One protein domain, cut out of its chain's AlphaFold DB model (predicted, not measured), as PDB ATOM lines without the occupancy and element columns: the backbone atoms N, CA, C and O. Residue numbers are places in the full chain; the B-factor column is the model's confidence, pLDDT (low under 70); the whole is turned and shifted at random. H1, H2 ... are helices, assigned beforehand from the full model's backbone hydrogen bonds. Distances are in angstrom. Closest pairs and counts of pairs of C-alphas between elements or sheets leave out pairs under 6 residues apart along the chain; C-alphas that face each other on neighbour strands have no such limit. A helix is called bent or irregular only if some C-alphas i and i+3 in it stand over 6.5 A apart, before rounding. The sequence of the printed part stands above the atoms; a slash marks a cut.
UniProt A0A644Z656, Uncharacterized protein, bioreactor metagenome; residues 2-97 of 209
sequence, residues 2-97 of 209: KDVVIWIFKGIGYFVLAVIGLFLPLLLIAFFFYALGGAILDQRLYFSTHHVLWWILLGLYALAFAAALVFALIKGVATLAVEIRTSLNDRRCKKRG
ATOM      1  N   LYS A   2      64.746 -25.032 -42.652       66.31
ATOM      2  CA  LYS A   2      63.512 -25.621 -42.095       66.31
ATOM      3  C   LYS A   2      62.842 -24.733 -41.032       66.31
ATOM      4  O   LYS A   2      61.630 -24.565 -41.070       66.31
ATOM      5  N   ASP A   3      63.625 -24.074 -40.182       70.75
ATOM      6  CA  ASP A   3      63.089 -23.239 -39.092       70.75
ATOM      7  C   ASP A   3      62.410 -21.958 -39.596       70.75
ATOM      8  O   ASP A   3      61.372 -21.551 -39.081       70.75
ATOM      9  N   VAL A   4      62.939 -21.377 -40.677       74.88
ATOM     10  CA  VAL A   4      62.354 -20.201 -41.344       74.88
ATOM     11  C   VAL A   4      61.007 -20.557 -41.976       74.88
ATOM     12  O   VAL A   4      60.039 -19.815 -41.844       74.88
ATOM     13  N   VAL A   5      60.920 -21.729 -42.611       76.50
ATOM     14  CA  VAL A   5      59.681 -22.222 -43.224       76.50
ATOM     15  C   VAL A   5      58.613 -22.484 -42.155       76.50
ATOM     16  O   VAL A   5      57.471 -22.058 -42.310       76.50
ATOM     17  N   ILE A   6      58.982 -23.102 -41.029       81.12
ATOM     18  CA  ILE A   6      58.065 -23.367 -39.908       81.12
ATOM     19  C   ILE A   6      57.548 -22.062 -39.279       81.12
ATOM     20  O   ILE A   6      56.369 -21.975 -38.926       81.12
ATOM     21  N   TRP A   7      58.394 -21.034 -39.162       83.25
ATOM     22  CA  TRP A   7      57.990 -19.725 -38.640       83.25
ATOM     23  C   TRP A   7      56.979 -19.020 -39.556       83.25
ATOM     24  O   TRP A   7      55.971 -18.502 -39.074       83.25
ATOM     25  N   ILE A   8      57.181 -19.091 -40.877       82.12
ATOM     26  CA  ILE A   8      56.249 -18.535 -41.871       82.12
ATOM     27  C   ILE A   8      54.886 -19.237 -41.796       82.12
ATOM     28  O   ILE A   8      53.859 -18.564 -41.723       82.12
ATOM     29  N   PHE A   9      54.854 -20.573 -41.747       82.50
ATOM     30  CA  PHE A   9      53.589 -21.314 -41.649       82.50
ATOM     31  C   PHE A   9      52.831 -21.026 -40.348       82.50
ATOM     32  O   PHE A   9      51.609 -20.880 -40.379       82.50
ATOM     33  N   LYS A  10      53.535 -20.871 -39.218       84.69
ATOM     34  CA  LYS A  10      52.913 -20.437 -37.955       84.69
ATOM     35  C   LYS A  10      52.327 -19.030 -38.068       84.69
ATOM     36  O   LYS A  10      51.202 -18.811 -37.629       84.69
ATOM     37  N   GLY A  11      53.049 -18.101 -38.697       85.25
ATOM     38  CA  GLY A  11      52.565 -16.740 -38.947       85.25
ATOM     39  C   GLY A  11      51.292 -16.710 -39.797       85.25
ATOM     40  O   GLY A  11      50.326 -16.043 -39.431       85.25
ATOM     41  N   ILE A  12      51.254 -17.493 -40.881       83.75
ATOM     42  CA  ILE A  12      50.069 -17.622 -41.743       83.75
ATOM     43  C   ILE A  12      48.897 -18.240 -40.968       83.75
ATOM     44  O   ILE A  12      47.778 -17.745 -41.067       83.75
ATOM     45  N   GLY A  13      49.146 -19.269 -40.152       85.31
ATOM     46  CA  GLY A  13      48.112 -19.906 -39.331       85.31
ATOM     47  C   GLY A  13      47.446 -18.936 -38.351       85.31
ATOM     48  O   GLY A  13      46.219 -18.860 -38.299       85.31
ATOM     49  N   TYR A  14      48.237 -18.136 -37.628       88.62
ATOM     50  CA  TYR A  14      47.692 -17.115 -36.727       88.62
ATOM     51  C   TYR A  14      46.937 -16.017 -37.474       88.62
ATOM     52  O   TYR A  14      45.892 -15.572 -37.003       88.62
ATOM     53  N   PHE A  15      47.422 -15.606 -38.647       82.88
ATOM     54  CA  PHE A  15      46.739 -14.618 -39.477       82.88
ATOM     55  C   PHE A  15      45.368 -15.120 -39.949       82.88
ATOM     56  O   PHE A  15      44.373 -14.415 -39.800       82.88
ATOM     57  N   VAL A  16      45.287 -16.357 -40.447       85.31
ATOM     58  CA  VAL A  16      44.020 -16.962 -40.888       85.31
ATOM     59  C   VAL A  16      43.043 -17.112 -39.721       85.31
ATOM     60  O   VAL A  16      41.875 -16.763 -39.863       85.31
ATOM     61  N   LEU A  17      43.506 -17.563 -38.552       84.69
ATOM     62  CA  LEU A  17      42.656 -17.682 -37.364       84.69
ATOM     63  C   LEU A  17      42.165 -16.324 -36.850       84.69
ATOM     64  O   LEU A  17      41.015 -16.222 -36.434       84.69
ATOM     65  N   ALA A  18      42.993 -15.279 -36.919       84.44
ATOM     66  CA  ALA A  18      42.587 -13.924 -36.557       84.44
ATOM     67  C   ALA A  18      41.532 -13.371 -37.526       84.44
ATOM     68  O   ALA A  18      40.553 -12.771 -37.090       84.44
ATOM     69  N   VAL A  19      41.692 -13.623 -38.830       85.38
ATOM     70  CA  VAL A  19      40.690 -13.273 -39.847       85.38
ATOM     71  C   VAL A  19      39.392 -14.039 -39.589       85.38
ATOM     72  O   VAL A  19      38.341 -13.431 -39.476       85.38
ATOM     73  N   ILE A  20      39.421 -15.355 -39.388       85.12
ATOM     74  CA  ILE A  20      38.192 -16.119 -39.120       85.12
ATOM     75  C   ILE A  20      37.529 -15.660 -37.812       85.12
ATOM     76  O   ILE A  20      36.327 -15.403 -37.797       85.12
ATOM     77  N   GLY A  21      38.298 -15.503 -36.732       80.38
ATOM     78  CA  GLY A  21      37.785 -15.103 -35.421       80.38
ATOM     79  C   GLY A  21      37.187 -13.696 -35.391       80.38
ATOM     80  O   GLY A  21      36.252 -13.455 -34.637       80.38
ATOM     81  N   LEU A  22      37.678 -12.780 -36.230       82.81
ATOM     82  CA  LEU A  22      37.135 -11.427 -36.342       82.81
ATOM     83  C   LEU A  22      35.933 -11.363 -37.298       82.81
ATOM     84  O   LEU A  22      34.997 -10.603 -37.062       82.81
ATOM     85  N   PHE A  23      35.925 -12.172 -38.357       73.50
ATOM     86  CA  PHE A  23      34.928 -12.072 -39.425       73.50
ATOM     87  C   PHE A  23      33.696 -12.925 -39.172       73.50
ATOM     88  O   PHE A  23      32.593 -12.475 -39.460       73.50
ATOM     89  N   LEU A  24      33.859 -14.129 -38.620       81.62
ATOM     90  CA  LEU A  24      32.751 -15.030 -38.318       81.62
ATOM     91  C   LEU A  24      31.681 -14.373 -37.417       81.62
ATOM     92  O   LEU A  24      30.511 -14.422 -37.791       81.62
ATOM     93  N   PRO A  25      32.018 -13.695 -36.297       83.38
ATOM     94  CA  PRO A  25      31.002 -13.043 -35.471       83.38
ATOM     95  C   PRO A  25      30.337 -11.853 -36.175       83.38
ATOM     96  O   PRO A  25      29.129 -11.685 -36.050       83.38
ATOM     97  N   LEU A  26      31.073 -11.058 -36.962       80.06
ATOM     98  CA  LEU A  26      30.491  -9.941 -37.721       80.06
ATOM     99  C   LEU A  26      29.515 -10.425 -38.799       80.06
ATOM    100  O   LEU A  26      28.464  -9.820 -39.004       80.06
ATOM    101  N   LEU A  27      29.836 -11.543 -39.451       81.00
ATOM    102  CA  LEU A  27      28.991 -12.167 -40.467       81.00
ATOM    103  C   LEU A  27      27.717 -12.749 -39.841       81.00
ATOM    104  O   LEU A  27      26.627 -12.566 -40.378       81.00
ATOM    105  N   LEU A  28      27.836 -13.369 -38.663       80.62
ATOM    106  CA  LEU A  28      26.688 -13.859 -37.897       80.62
ATOM    107  C   LEU A  28      25.787 -12.717 -37.408       80.62
ATOM    108  O   LEU A  28      24.567 -12.827 -37.502       80.62
ATOM    109  N   ILE A  29      26.364 -11.604 -36.947       81.62
ATOM    110  CA  ILE A  29      25.608 -10.409 -36.547       81.62
ATOM    111  C   ILE A  29      24.862  -9.818 -37.753       81.62
ATOM    112  O   ILE A  29      23.667  -9.538 -37.659       81.62
ATOM    113  N   ALA A  30      25.524  -9.686 -38.906       77.62
ATOM    114  CA  ALA A  30      24.887  -9.215 -40.136       77.62
ATOM    115  C   ALA A  30      23.739 -10.137 -40.586       77.62
ATOM    116  O   ALA A  30      22.675  -9.655 -40.973       77.62
ATOM    117  N   PHE A  31      23.924 -11.457 -40.484       79.19
ATOM    118  CA  PHE A  31      22.889 -12.444 -40.794       79.19
ATOM    119  C   PHE A  31      21.700 -12.373 -39.823       79.19
ATOM    120  O   PHE A  31      20.548 -12.465 -40.242       79.19
ATOM    121  N   PHE A  32      21.959 -12.150 -38.532       78.94
ATOM    122  CA  PHE A  32      20.916 -11.983 -37.521       78.94
ATOM    123  C   PHE A  32      20.052 -10.743 -37.791       78.94
ATOM    124  O   PHE A  32      18.826 -10.836 -37.804       78.94
ATOM    125  N   PHE A  33      20.674  -9.597 -38.085       74.25
ATOM    126  CA  PHE A  33      19.940  -8.380 -38.441       74.25
ATOM    127  C   PHE A  33      19.198  -8.506 -39.778       74.25
ATOM    128  O   PHE A  33      18.096  -7.978 -39.905       74.25
ATOM    129  N   TYR A  34      19.746  -9.251 -40.742       64.44
ATOM    130  CA  TYR A  34      19.056  -9.595 -41.987       64.44
ATOM    131  C   TYR A  34      17.772 -10.401 -41.729       64.44
ATOM    132  O   TYR A  34      16.711 -10.055 -42.251       64.44
ATOM    133  N   ALA A  35      17.848 -11.431 -40.882       65.56
ATOM    134  CA  ALA A  35      16.701 -12.267 -40.531       65.56
ATOM    135  C   ALA A  35      15.636 -11.502 -39.722       65.56
ATOM    136  O   ALA A  35      14.442 -11.679 -39.953       65.56
ATOM    137  N   LEU A  36      16.056 -10.622 -38.806       62.56
ATOM    138  CA  LEU A  36      15.152  -9.835 -37.963       62.56
ATOM    139  C   LEU A  36      14.492  -8.673 -38.732       62.56
ATOM    140  O   LEU A  36      13.305  -8.406 -38.559       62.56
ATOM    141  N   GLY A  37      15.241  -7.994 -39.609       59.53
ATOM    142  CA  GLY A  37      14.752  -6.859 -40.399       59.53
ATOM    143  C   GLY A  37      13.701  -7.251 -41.439       59.53
ATOM    144  O   GLY A  37      12.749  -6.502 -41.658       59.53
ATOM    145  N   GLY A  38      13.809  -8.457 -42.008       58.78
ATOM    146  CA  GLY A  38      12.798  -9.015 -42.912       58.78
ATOM    147  C   GLY A  38      11.440  -9.286 -42.252       58.78
ATOM    148  O   GLY A  38      10.443  -9.413 -42.959       58.78
ATOM    149  N   ALA A  39      11.381  -9.339 -40.917       58.28
ATOM    150  CA  ALA A  39      10.160  -9.636 -40.175       58.28
ATOM    151  C   ALA A  39       9.394  -8.390 -39.680       58.28
ATOM    152  O   ALA A  39       8.251  -8.536 -39.257       58.28
ATOM    153  N   ILE A  40       9.992  -7.183 -39.694       56.03
ATOM    154  CA  ILE A  40       9.491  -6.045 -38.888       56.03
ATOM    155  C   ILE A  40       9.141  -4.765 -39.691       56.03
ATOM    156  O   ILE A  40       8.342  -3.973 -39.194       56.03
ATOM    157  N   LEU A  41       9.655  -4.514 -40.908       53.19
ATOM    158  CA  LEU A  41       9.527  -3.187 -41.562       53.19
ATOM    159  C   LEU A  41       9.057  -3.199 -43.030       53.19
ATOM    160  O   LEU A  41       9.463  -4.036 -43.832       53.19
ATOM    161  N   ASP A  42       8.234  -2.199 -43.375       62.19
ATOM    162  CA  ASP A  42       7.683  -1.954 -44.713       62.19
ATOM    163  C   ASP A  42       8.794  -1.742 -45.769       62.19
ATOM    164  O   ASP A  42       9.747  -0.974 -45.580       62.19
ATOM    165  N   GLN A  43       8.679  -2.446 -46.897       59.41
ATOM    166  CA  GLN A  43       9.787  -2.811 -47.793       59.41
ATOM    167  C   GLN A  43      10.470  -1.632 -48.519       59.41
ATOM    168  O   GLN A  43      11.541  -1.803 -49.105       59.41
ATOM    169  N   ARG A  44       9.892  -0.422 -48.500       53.84
ATOM    170  CA  ARG A  44      10.321   0.706 -49.353       53.84
ATOM    171  C   ARG A  44      11.396   1.621 -48.752       53.84
ATOM    172  O   ARG A  44      12.262   2.091 -49.484       53.84
ATOM    173  N   LEU A  45      11.364   1.878 -47.442       53.25
ATOM    174  CA  LEU A  45      12.351   2.727 -46.741       53.25
ATOM    175  C   LEU A  45      13.578   1.926 -46.265       53.25
ATOM    176  O   LEU A  45      14.685   2.465 -46.180       53.25
ATOM    177  N   TYR A  46      13.392   0.625 -46.022       53.59
ATOM    178  CA  TYR A  46      14.440  -0.316 -45.620       53.59
ATOM    179  C   TYR A  46      15.498  -0.525 -46.717       53.59
ATOM    180  O   TYR A  46      16.695  -0.547 -46.441       53.59
ATOM    181  N   PHE A  47      15.078  -0.592 -47.986       52.34
ATOM    182  CA  PHE A  47      15.983  -0.855 -49.111       52.34
ATOM    183  C   PHE A  47      17.025   0.261 -49.319       52.34
ATOM    184  O   PHE A  47      18.179  -0.013 -49.637       52.34
ATOM    185  N   SER A  48      16.652   1.527 -49.093       60.12
ATOM    186  CA  SER A  48      17.535   2.675 -49.348       60.12
ATOM    187  C   SER A  48      18.606   2.865 -48.265       60.12
ATOM    188  O   SER A  48      19.769   3.098 -48.583       60.12
ATOM    189  N   THR A  49      18.249   2.708 -46.989       62.72
ATOM    190  CA  THR A  49      19.180   2.906 -45.861       62.72
ATOM    191  C   THR A  49      20.116   1.711 -45.658       62.72
ATOM    192  O   THR A  49      21.309   1.900 -45.410       62.72
ATOM    193  N   HIS A  50      19.621   0.483 -45.851       65.94
ATOM    194  CA  HIS A  50      20.412  -0.744 -45.727       65.94
ATOM    195  C   HIS A  50      21.524  -0.837 -46.784       65.94
ATOM    196  O   HIS A  50      22.643  -1.247 -46.475       65.94
ATOM    197  N   HIS A  51      21.253  -0.401 -48.021       69.69
ATOM    198  CA  HIS A  51      22.273  -0.347 -49.068       69.69
ATOM    199  C   HIS A  51      23.417   0.607 -48.703       69.69
ATOM    200  O   HIS A  51      24.581   0.238 -48.839       69.69
ATOM    201  N   VAL A  52      23.108   1.804 -48.196       78.19
ATOM    202  CA  VAL A  52      24.124   2.807 -47.833       78.19
ATOM    203  C   VAL A  52      24.985   2.335 -46.655       78.19
ATOM    204  O   VAL A  52      26.209   2.435 -46.718       78.19
ATOM    205  N   LEU A  53      24.375   1.752 -45.618       80.19
ATOM    206  CA  LEU A  53      25.094   1.182 -44.470       80.19
ATOM    207  C   LEU A  53      26.061   0.062 -44.882       80.19
ATOM    208  O   LEU A  53      27.200   0.037 -44.415       80.19
ATOM    209  N   TRP A  54      25.648  -0.821 -45.795       79.25
ATOM    210  CA  TRP A  54      26.514  -1.881 -46.319       79.25
ATOM    211  C   TRP A  54      27.726  -1.338 -47.079       79.25
ATOM    212  O   TRP A  54      28.839  -1.819 -46.873       79.25
ATOM    213  N   TRP A  55      27.545  -0.307 -47.908       76.50
ATOM    214  CA  TRP A  55      28.659   0.336 -48.612       76.50
ATOM    215  C   TRP A  55      29.624   1.049 -47.657       76.50
ATOM    216  O   TRP A  55      30.836   0.969 -47.856       76.50
ATOM    217  N   ILE A  56      29.115   1.691 -46.599       84.19
ATOM    218  CA  ILE A  56      29.951   2.323 -45.566       84.19
ATOM    219  C   ILE A  56      30.769   1.267 -44.814       84.19
ATOM    220  O   ILE A  56      31.981   1.428 -44.666       84.19
ATOM    221  N   LEU A  57      30.142   0.171 -44.375       85.38
ATOM    222  CA  LEU A  57      30.836  -0.924 -43.690       85.38
ATOM    223  C   LEU A  57      31.896  -1.573 -44.583       85.38
ATOM    224  O   LEU A  57      33.019  -1.789 -44.130       85.38
ATOM    225  N   LEU A  58      31.576  -1.825 -45.855       85.00
ATOM    226  CA  LEU A  58      32.523  -2.372 -46.828       85.00
ATOM    227  C   LEU A  58      33.695  -1.406 -47.056       85.00
ATOM    228  O   LEU A  58      34.845  -1.837 -47.070       85.00
ATOM    229  N   GLY A  59      33.426  -0.102 -47.159       85.31
ATOM    230  CA  GLY A  59      34.454   0.930 -47.289       85.31
ATOM    231  C   GLY A  59      35.388   1.008 -46.077       85.31
ATOM    232  O   GLY A  59      36.610   0.995 -46.238       85.31
ATOM    233  N   LEU A  60      34.838   1.026 -44.859       87.81
ATOM    234  CA  LEU A  60      35.628   1.011 -43.621       87.81
ATOM    235  C   LEU A  60      36.440  -0.279 -43.481       87.81
ATOM    236  O   LEU A  60      37.603  -0.240 -43.080       87.81
ATOM    237  N   TYR A  61      35.853  -1.412 -43.860       82.50
ATOM    238  CA  TYR A  61      36.522  -2.703 -43.868       82.50
ATOM    239  C   TYR A  61      37.696  -2.733 -44.860       82.50
ATOM    240  O   TYR A  61      38.804  -3.130 -44.494       82.50
ATOM    241  N   ALA A  62      37.493  -2.253 -46.090       87.12
ATOM    242  CA  ALA A  62      38.548  -2.154 -47.095       87.12
ATOM    243  C   ALA A  62      39.700  -1.251 -46.618       87.12
ATOM    244  O   ALA A  62      40.868  -1.596 -46.799       87.12
ATOM    245  N   LEU A  63      39.379  -0.139 -45.949       91.38
ATOM    246  CA  LEU A  63      40.365   0.766 -45.360       91.38
ATOM    247  C   LEU A  63      41.157   0.080 -44.237       91.38
ATOM    248  O   LEU A  63      42.388   0.110 -44.250       91.38
ATOM    249  N   ALA A  64      40.477  -0.579 -43.295       90.94
ATOM    250  CA  ALA A  64      41.125  -1.290 -42.194       90.94
ATOM    251  C   ALA A  64      42.035  -2.424 -42.694       90.94
ATOM    252  O   ALA A  64      43.161  -2.578 -42.218       90.94
ATOM    253  N   PHE A  65      41.583  -3.181 -43.696       90.81
ATOM    254  CA  PHE A  65      42.371  -4.241 -44.316       90.81
ATOM    255  C   PHE A  65      43.614  -3.688 -45.027       90.81
ATOM    256  O   PHE A  65      44.719  -4.196 -44.827       90.81
ATOM    257  N   ALA A  66      43.470  -2.601 -45.793       91.31
ATOM    258  CA  ALA A  66      44.601  -1.929 -46.426       91.31
ATOM    259  C   ALA A  66      45.621  -1.425 -45.386       91.31
ATOM    260  O   ALA A  66      46.822  -1.645 -45.544       91.31
ATOM    261  N   ALA A  67      45.157  -0.821 -44.287       91.50
ATOM    262  CA  ALA A  67      46.022  -0.371 -43.196       91.50
ATOM    263  C   ALA A  67      46.771  -1.536 -42.524       91.50
ATOM    264  O   ALA A  67      47.970  -1.429 -42.257       91.50
ATOM    265  N   ALA A  68      46.099  -2.671 -42.302       92.75
ATOM    266  CA  ALA A  68      46.713  -3.870 -41.738       92.75
ATOM    267  C   ALA A  68      47.808  -4.449 -42.650       92.75
ATOM    268  O   ALA A  68      48.881  -4.811 -42.161       92.75
ATOM    269  N   LEU A  69      47.586  -4.484 -43.971       93.75
ATOM    270  CA  LEU A  69      48.603  -4.917 -44.936       93.75
ATOM    271  C   LEU A  69      49.825  -3.995 -44.927       93.75
ATOM    272  O   LEU A  69      50.956  -4.478 -44.879       93.75
ATOM    273  N   VAL A  70      49.617  -2.676 -44.916       94.81
ATOM    274  CA  VAL A  70      50.715  -1.702 -44.833       94.81
ATOM    275  C   VAL A  70      51.502  -1.887 -43.535       94.81
ATOM    276  O   VAL A  70      52.731  -1.944 -43.562       94.81
ATOM    277  N   PHE A  71      50.818  -2.049 -42.402       93.94
ATOM    278  CA  PHE A  71      51.474  -2.296 -41.120       93.94
ATOM    279  C   PHE A  71      52.289  -3.597 -41.128       93.94
ATOM    280  O   PHE A  71      53.437  -3.605 -40.675       93.94
ATOM    281  N   ALA A  72      51.734  -4.678 -41.682       93.19
ATOM    282  CA  ALA A  72      52.424  -5.955 -41.819       93.19
ATOM    283  C   ALA A  72      53.677  -5.835 -42.701       93.19
ATOM    284  O   ALA A  72      54.729  -6.353 -42.332       93.19
ATOM    285  N   LEU A  73      53.600  -5.098 -43.814       94.94
ATOM    286  CA  LEU A  73      54.752  -4.830 -44.677       94.94
ATOM    287  C   LEU A  73      55.832  -4.023 -43.948       94.94
ATOM    288  O   LEU A  73      56.997  -4.410 -43.978       94.94
ATOM    289  N   ILE A  74      55.462  -2.952 -43.241       94.50
ATOM    290  CA  ILE A  74      56.411  -2.132 -42.470       94.50
ATOM    291  C   ILE A  74      57.113  -2.981 -41.407       94.50
ATOM    292  O   ILE A  74      58.340  -2.953 -41.296       94.50
ATOM    293  N   LYS A  75      56.349  -3.763 -40.634       92.88
ATOM    294  CA  LYS A  75      56.911  -4.649 -39.606       92.88
ATOM    295  C   LYS A  75      57.787  -5.735 -40.220       92.88
ATOM    296  O   LYS A  75      58.889  -5.950 -39.724       92.88
ATOM    297  N   GLY A  76      57.352  -6.353 -41.318       93.25
ATOM    298  CA  GLY A  76      58.117  -7.362 -42.047       93.25
ATOM    299  C   GLY A  76      59.461  -6.822 -42.536       93.25
ATOM    300  O   GLY A  76      60.506  -7.393 -42.224       93.25
ATOM    301  N   VAL A  77      59.463  -5.666 -43.206       95.19
ATOM    302  CA  VAL A  77      60.690  -5.003 -43.671       95.19
ATOM    303  C   VAL A  77      61.599  -4.630 -42.499       95.19
ATOM    304  O   VAL A  77      62.799  -4.883 -42.566       95.19
ATOM    305  N   ALA A  78      61.053  -4.092 -41.405       93.56
ATOM    306  CA  ALA A  78      61.842  -3.758 -40.220       93.56
ATOM    307  C   ALA A  78      62.506  -4.999 -39.601       93.56
ATOM    308  O   ALA A  78      63.699  -4.966 -39.305       93.56
ATOM    309  N   THR A  79      61.771  -6.108 -39.452       93.00
ATOM    310  CA  THR A  79      62.334  -7.364 -38.926       93.00
ATOM    311  C   THR A  79      63.425  -7.925 -39.830       93.00
ATOM    312  O   THR A  79      64.496  -8.288 -39.348       93.00
ATOM    313  N   LEU A  80      63.206  -7.907 -41.148       93.62
ATOM    314  CA  LEU A  80      64.191  -8.354 -42.126       93.62
ATOM    315  C   LEU A  80      65.449  -7.475 -42.092       93.62
ATOM    316  O   LEU A  80      66.564  -7.986 -42.143       93.62
ATOM    317  N   ALA A  81      65.289  -6.155 -41.977       93.62
ATOM    318  CA  ALA A  81      66.407  -5.221 -41.899       93.62
ATOM    319  C   ALA A  81      67.253  -5.437 -40.635       93.62
ATOM    320  O   ALA A  81      68.483  -5.377 -40.709       93.62
ATOM    321  N   VAL A  82      66.614  -5.712 -39.491       92.06
ATOM    322  CA  VAL A  82      67.314  -6.060 -38.245       92.06
ATOM    323  C   VAL A  82      68.107  -7.354 -38.423       92.06
ATOM    324  O   VAL A  82      69.300  -7.358 -38.131       92.06
ATOM    325  N   GLU A  83      67.497  -8.400 -38.981       92.12
ATOM    326  CA  GLU A  83      68.146  -9.702 -39.194       92.12
ATOM    327  C   GLU A  83      69.324  -9.626 -40.184       92.12
ATOM    328  O   GLU A  83      70.400 -10.191 -39.975       92.12
ATOM    329  N   ILE A  84      69.172  -8.862 -41.268       93.19
ATOM    330  CA  ILE A  84      70.271  -8.625 -42.211       93.19
ATOM    331  C   ILE A  84      71.404  -7.862 -41.512       93.19
ATOM    332  O   ILE A  84      72.577  -8.199 -41.685       93.19
ATOM    333  N   ARG A  85      71.080  -6.846 -40.701       91.44
ATOM    334  CA  ARG A  85      72.078  -6.058 -39.968       91.44
ATOM    335  C   ARG A  85      72.853  -6.911 -38.964       91.44
ATOM    336  O   ARG A  85      74.079  -6.794 -38.926       91.44
ATOM    337  N   THR A  86      72.184  -7.758 -38.181       89.81
ATOM    338  CA  THR A  86      72.842  -8.662 -37.222       89.81
ATOM    339  C   THR A  86      73.752  -9.650 -37.950       89.81
ATOM    340  O   THR A  86      74.929  -9.760 -37.600       89.81
ATOM    341  N   SER A  87      73.280 -10.260 -39.042       90.38
ATOM    342  CA  SER A  87      74.080 -11.181 -39.863       90.38
ATOM    343  C   SER A  87      75.321 -10.516 -40.472       90.38
ATOM    344  O   SER A  87      76.424 -11.072 -40.456       90.38
ATOM    345  N   LEU A  88      75.179  -9.294 -40.995       91.25
ATOM    346  CA  LEU A  88      76.304  -8.536 -41.543       91.25
ATOM    347  C   LEU A  88      77.311  -8.140 -40.460       91.25
ATOM    348  O   LEU A  88      78.520  -8.180 -40.711       91.25
ATOM    349  N   ASN A  89      76.838  -7.769 -39.269       92.12
ATOM    350  CA  ASN A  89      77.701  -7.449 -38.139       92.12
ATOM    351  C   ASN A  89      78.483  -8.675 -37.655       92.12
ATOM    352  O   ASN A  89      79.683  -8.547 -37.419       92.12
ATOM    353  N   ASP A  90      77.858  -9.852 -37.591       90.19
ATOM    354  CA  ASP A  90      78.536 -11.112 -37.265       90.19
ATOM    355  C   ASP A  90      79.640 -11.437 -38.287       90.19
ATOM    356  O   ASP A  90      80.814 -11.590 -37.939       90.19
ATOM    357  N   ARG A  91      79.319 -11.400 -39.591       91.38
ATOM    358  CA  ARG A  91      80.321 -11.594 -40.659       91.38
ATOM    359  C   ARG A  91      81.465 -10.582 -40.583       91.38
ATOM    360  O   ARG A  91      82.612 -10.919 -40.879       91.38
ATOM    361  N   ARG A  92      81.168  -9.331 -40.220       92.25
ATOM    362  CA  ARG A  92      82.178  -8.278 -40.054       92.25
ATOM    363  C   ARG A  92      83.096  -8.572 -38.870       92.25
ATOM    364  O   ARG A  92      84.301  -8.398 -39.026       92.25
ATOM    365  N   CYS A  93      82.555  -9.027 -37.740       92.62
ATOM    366  CA  CYS A  93      83.348  -9.394 -36.564       92.62
ATOM    367  C   CYS A  93      84.235 -10.611 -36.849       92.62
ATOM    368  O   CYS A  93      85.419 -10.581 -36.534       92.62
ATOM    369  N   LYS A  94      83.732 -11.604 -37.593       91.62
ATOM    370  CA  LYS A  94      84.535 -12.753 -38.051       91.62
ATOM    371  C   LYS A  94      85.732 -12.356 -38.920       91.62
ATOM    372  O   LYS A  94      86.779 -12.982 -38.835       91.62
ATOM    373  N   LYS A  95      85.599 -11.322 -39.761       93.75
ATOM    374  CA  LYS A  95      86.687 -10.863 -40.649       93.75
ATOM    375  C   LYS A  95      87.646  -9.863 -40.007       93.75
ATOM    376  O   LYS A  95      88.822  -9.864 -40.341       93.75
ATOM    377  N   ARG A  96      87.136  -8.943 -39.185       92.12
ATOM    378  CA  ARG A  96      87.899  -7.800 -38.648       92.12
ATOM    379  C   ARG A  96      88.194  -7.913 -37.148       92.12
ATOM    380  O   ARG A  96      88.720  -6.963 -36.583       92.12
ATOM    381  N   GLY A  97      87.825  -9.024 -36.511       91.31
ATOM    382  CA  GLY A  97      87.863  -9.183 -35.058       91.31
ATOM    383  C   GLY A  97      86.688  -8.493 -34.361       91.31
ATOM    384  O   GLY A  97      85.950  -7.715 -34.976       91.31
TER     385      GLY A  97
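Overview. This is residues 2 to 97 of the 209 residues of an uncharacterized protein of bioreactor metagenome (UniProt A0A644Z656). Two long helices make a narrow, open U: H1 runs one way, the five residues 38 to 42 turn the backbone round, and the longer H2 runs back beside it, reaching well past the level of residue 2. The two legs are loosely placed, with a gap between them and few close approaches. The printed part has 96 residues with two named helices, H1 then H2, and no named strand; the class is all helix. The whole is extended, with a radius of gyration of the C-alphas of 23.2 A, and its outline is a rod spanning 81 by 23 by 11 A.

Arrangement. H1, residues 2 to 37, has the N-to-C direction (-0.96, 0.28, 0.04). A tight link of 5 residues joins it to H2, residues 43 to 96, whose direction is (0.98, -0.16, 0.13). H1 and H2 are near each other, with 5 pairs of C-alphas within 10 A; no pair is within 8 A, but only just, since the closest is at 8.4 A. Residues 2 to 29 of H1 stand free. Residues 39 to 45, of which 43 to 45 belong to H2, and residues 55 to 97, of which 55 to 96 belong to H2, also stand free. Of the O i to N i+4 pairs, 30 of 32 in H1 and 46 of 50 in H2 are within hydrogen-bond range.

Along the chain. H1 begins at C-alpha 2 (63.512, -25.621, -42.095) and measures 52.3 A from first to last C-alpha. It is neither bent nor irregular, but only just: C-alphas 22 and 25 are 6.4 A apart. H2 begins at C-alpha 43 (9.787, -2.811, -47.793) and ends at C-alpha 96 (87.899, -7.800, -38.648), 78.8 A away.

Size, cuts and confidence. The C-alphas farthest apart, of Asp 42 and Gly 97, are 81.1 A apart. The printed part has no cut. Mean pLDDT of the printed part is 81.3; residue 2 and residues 34 to 51 are under 70.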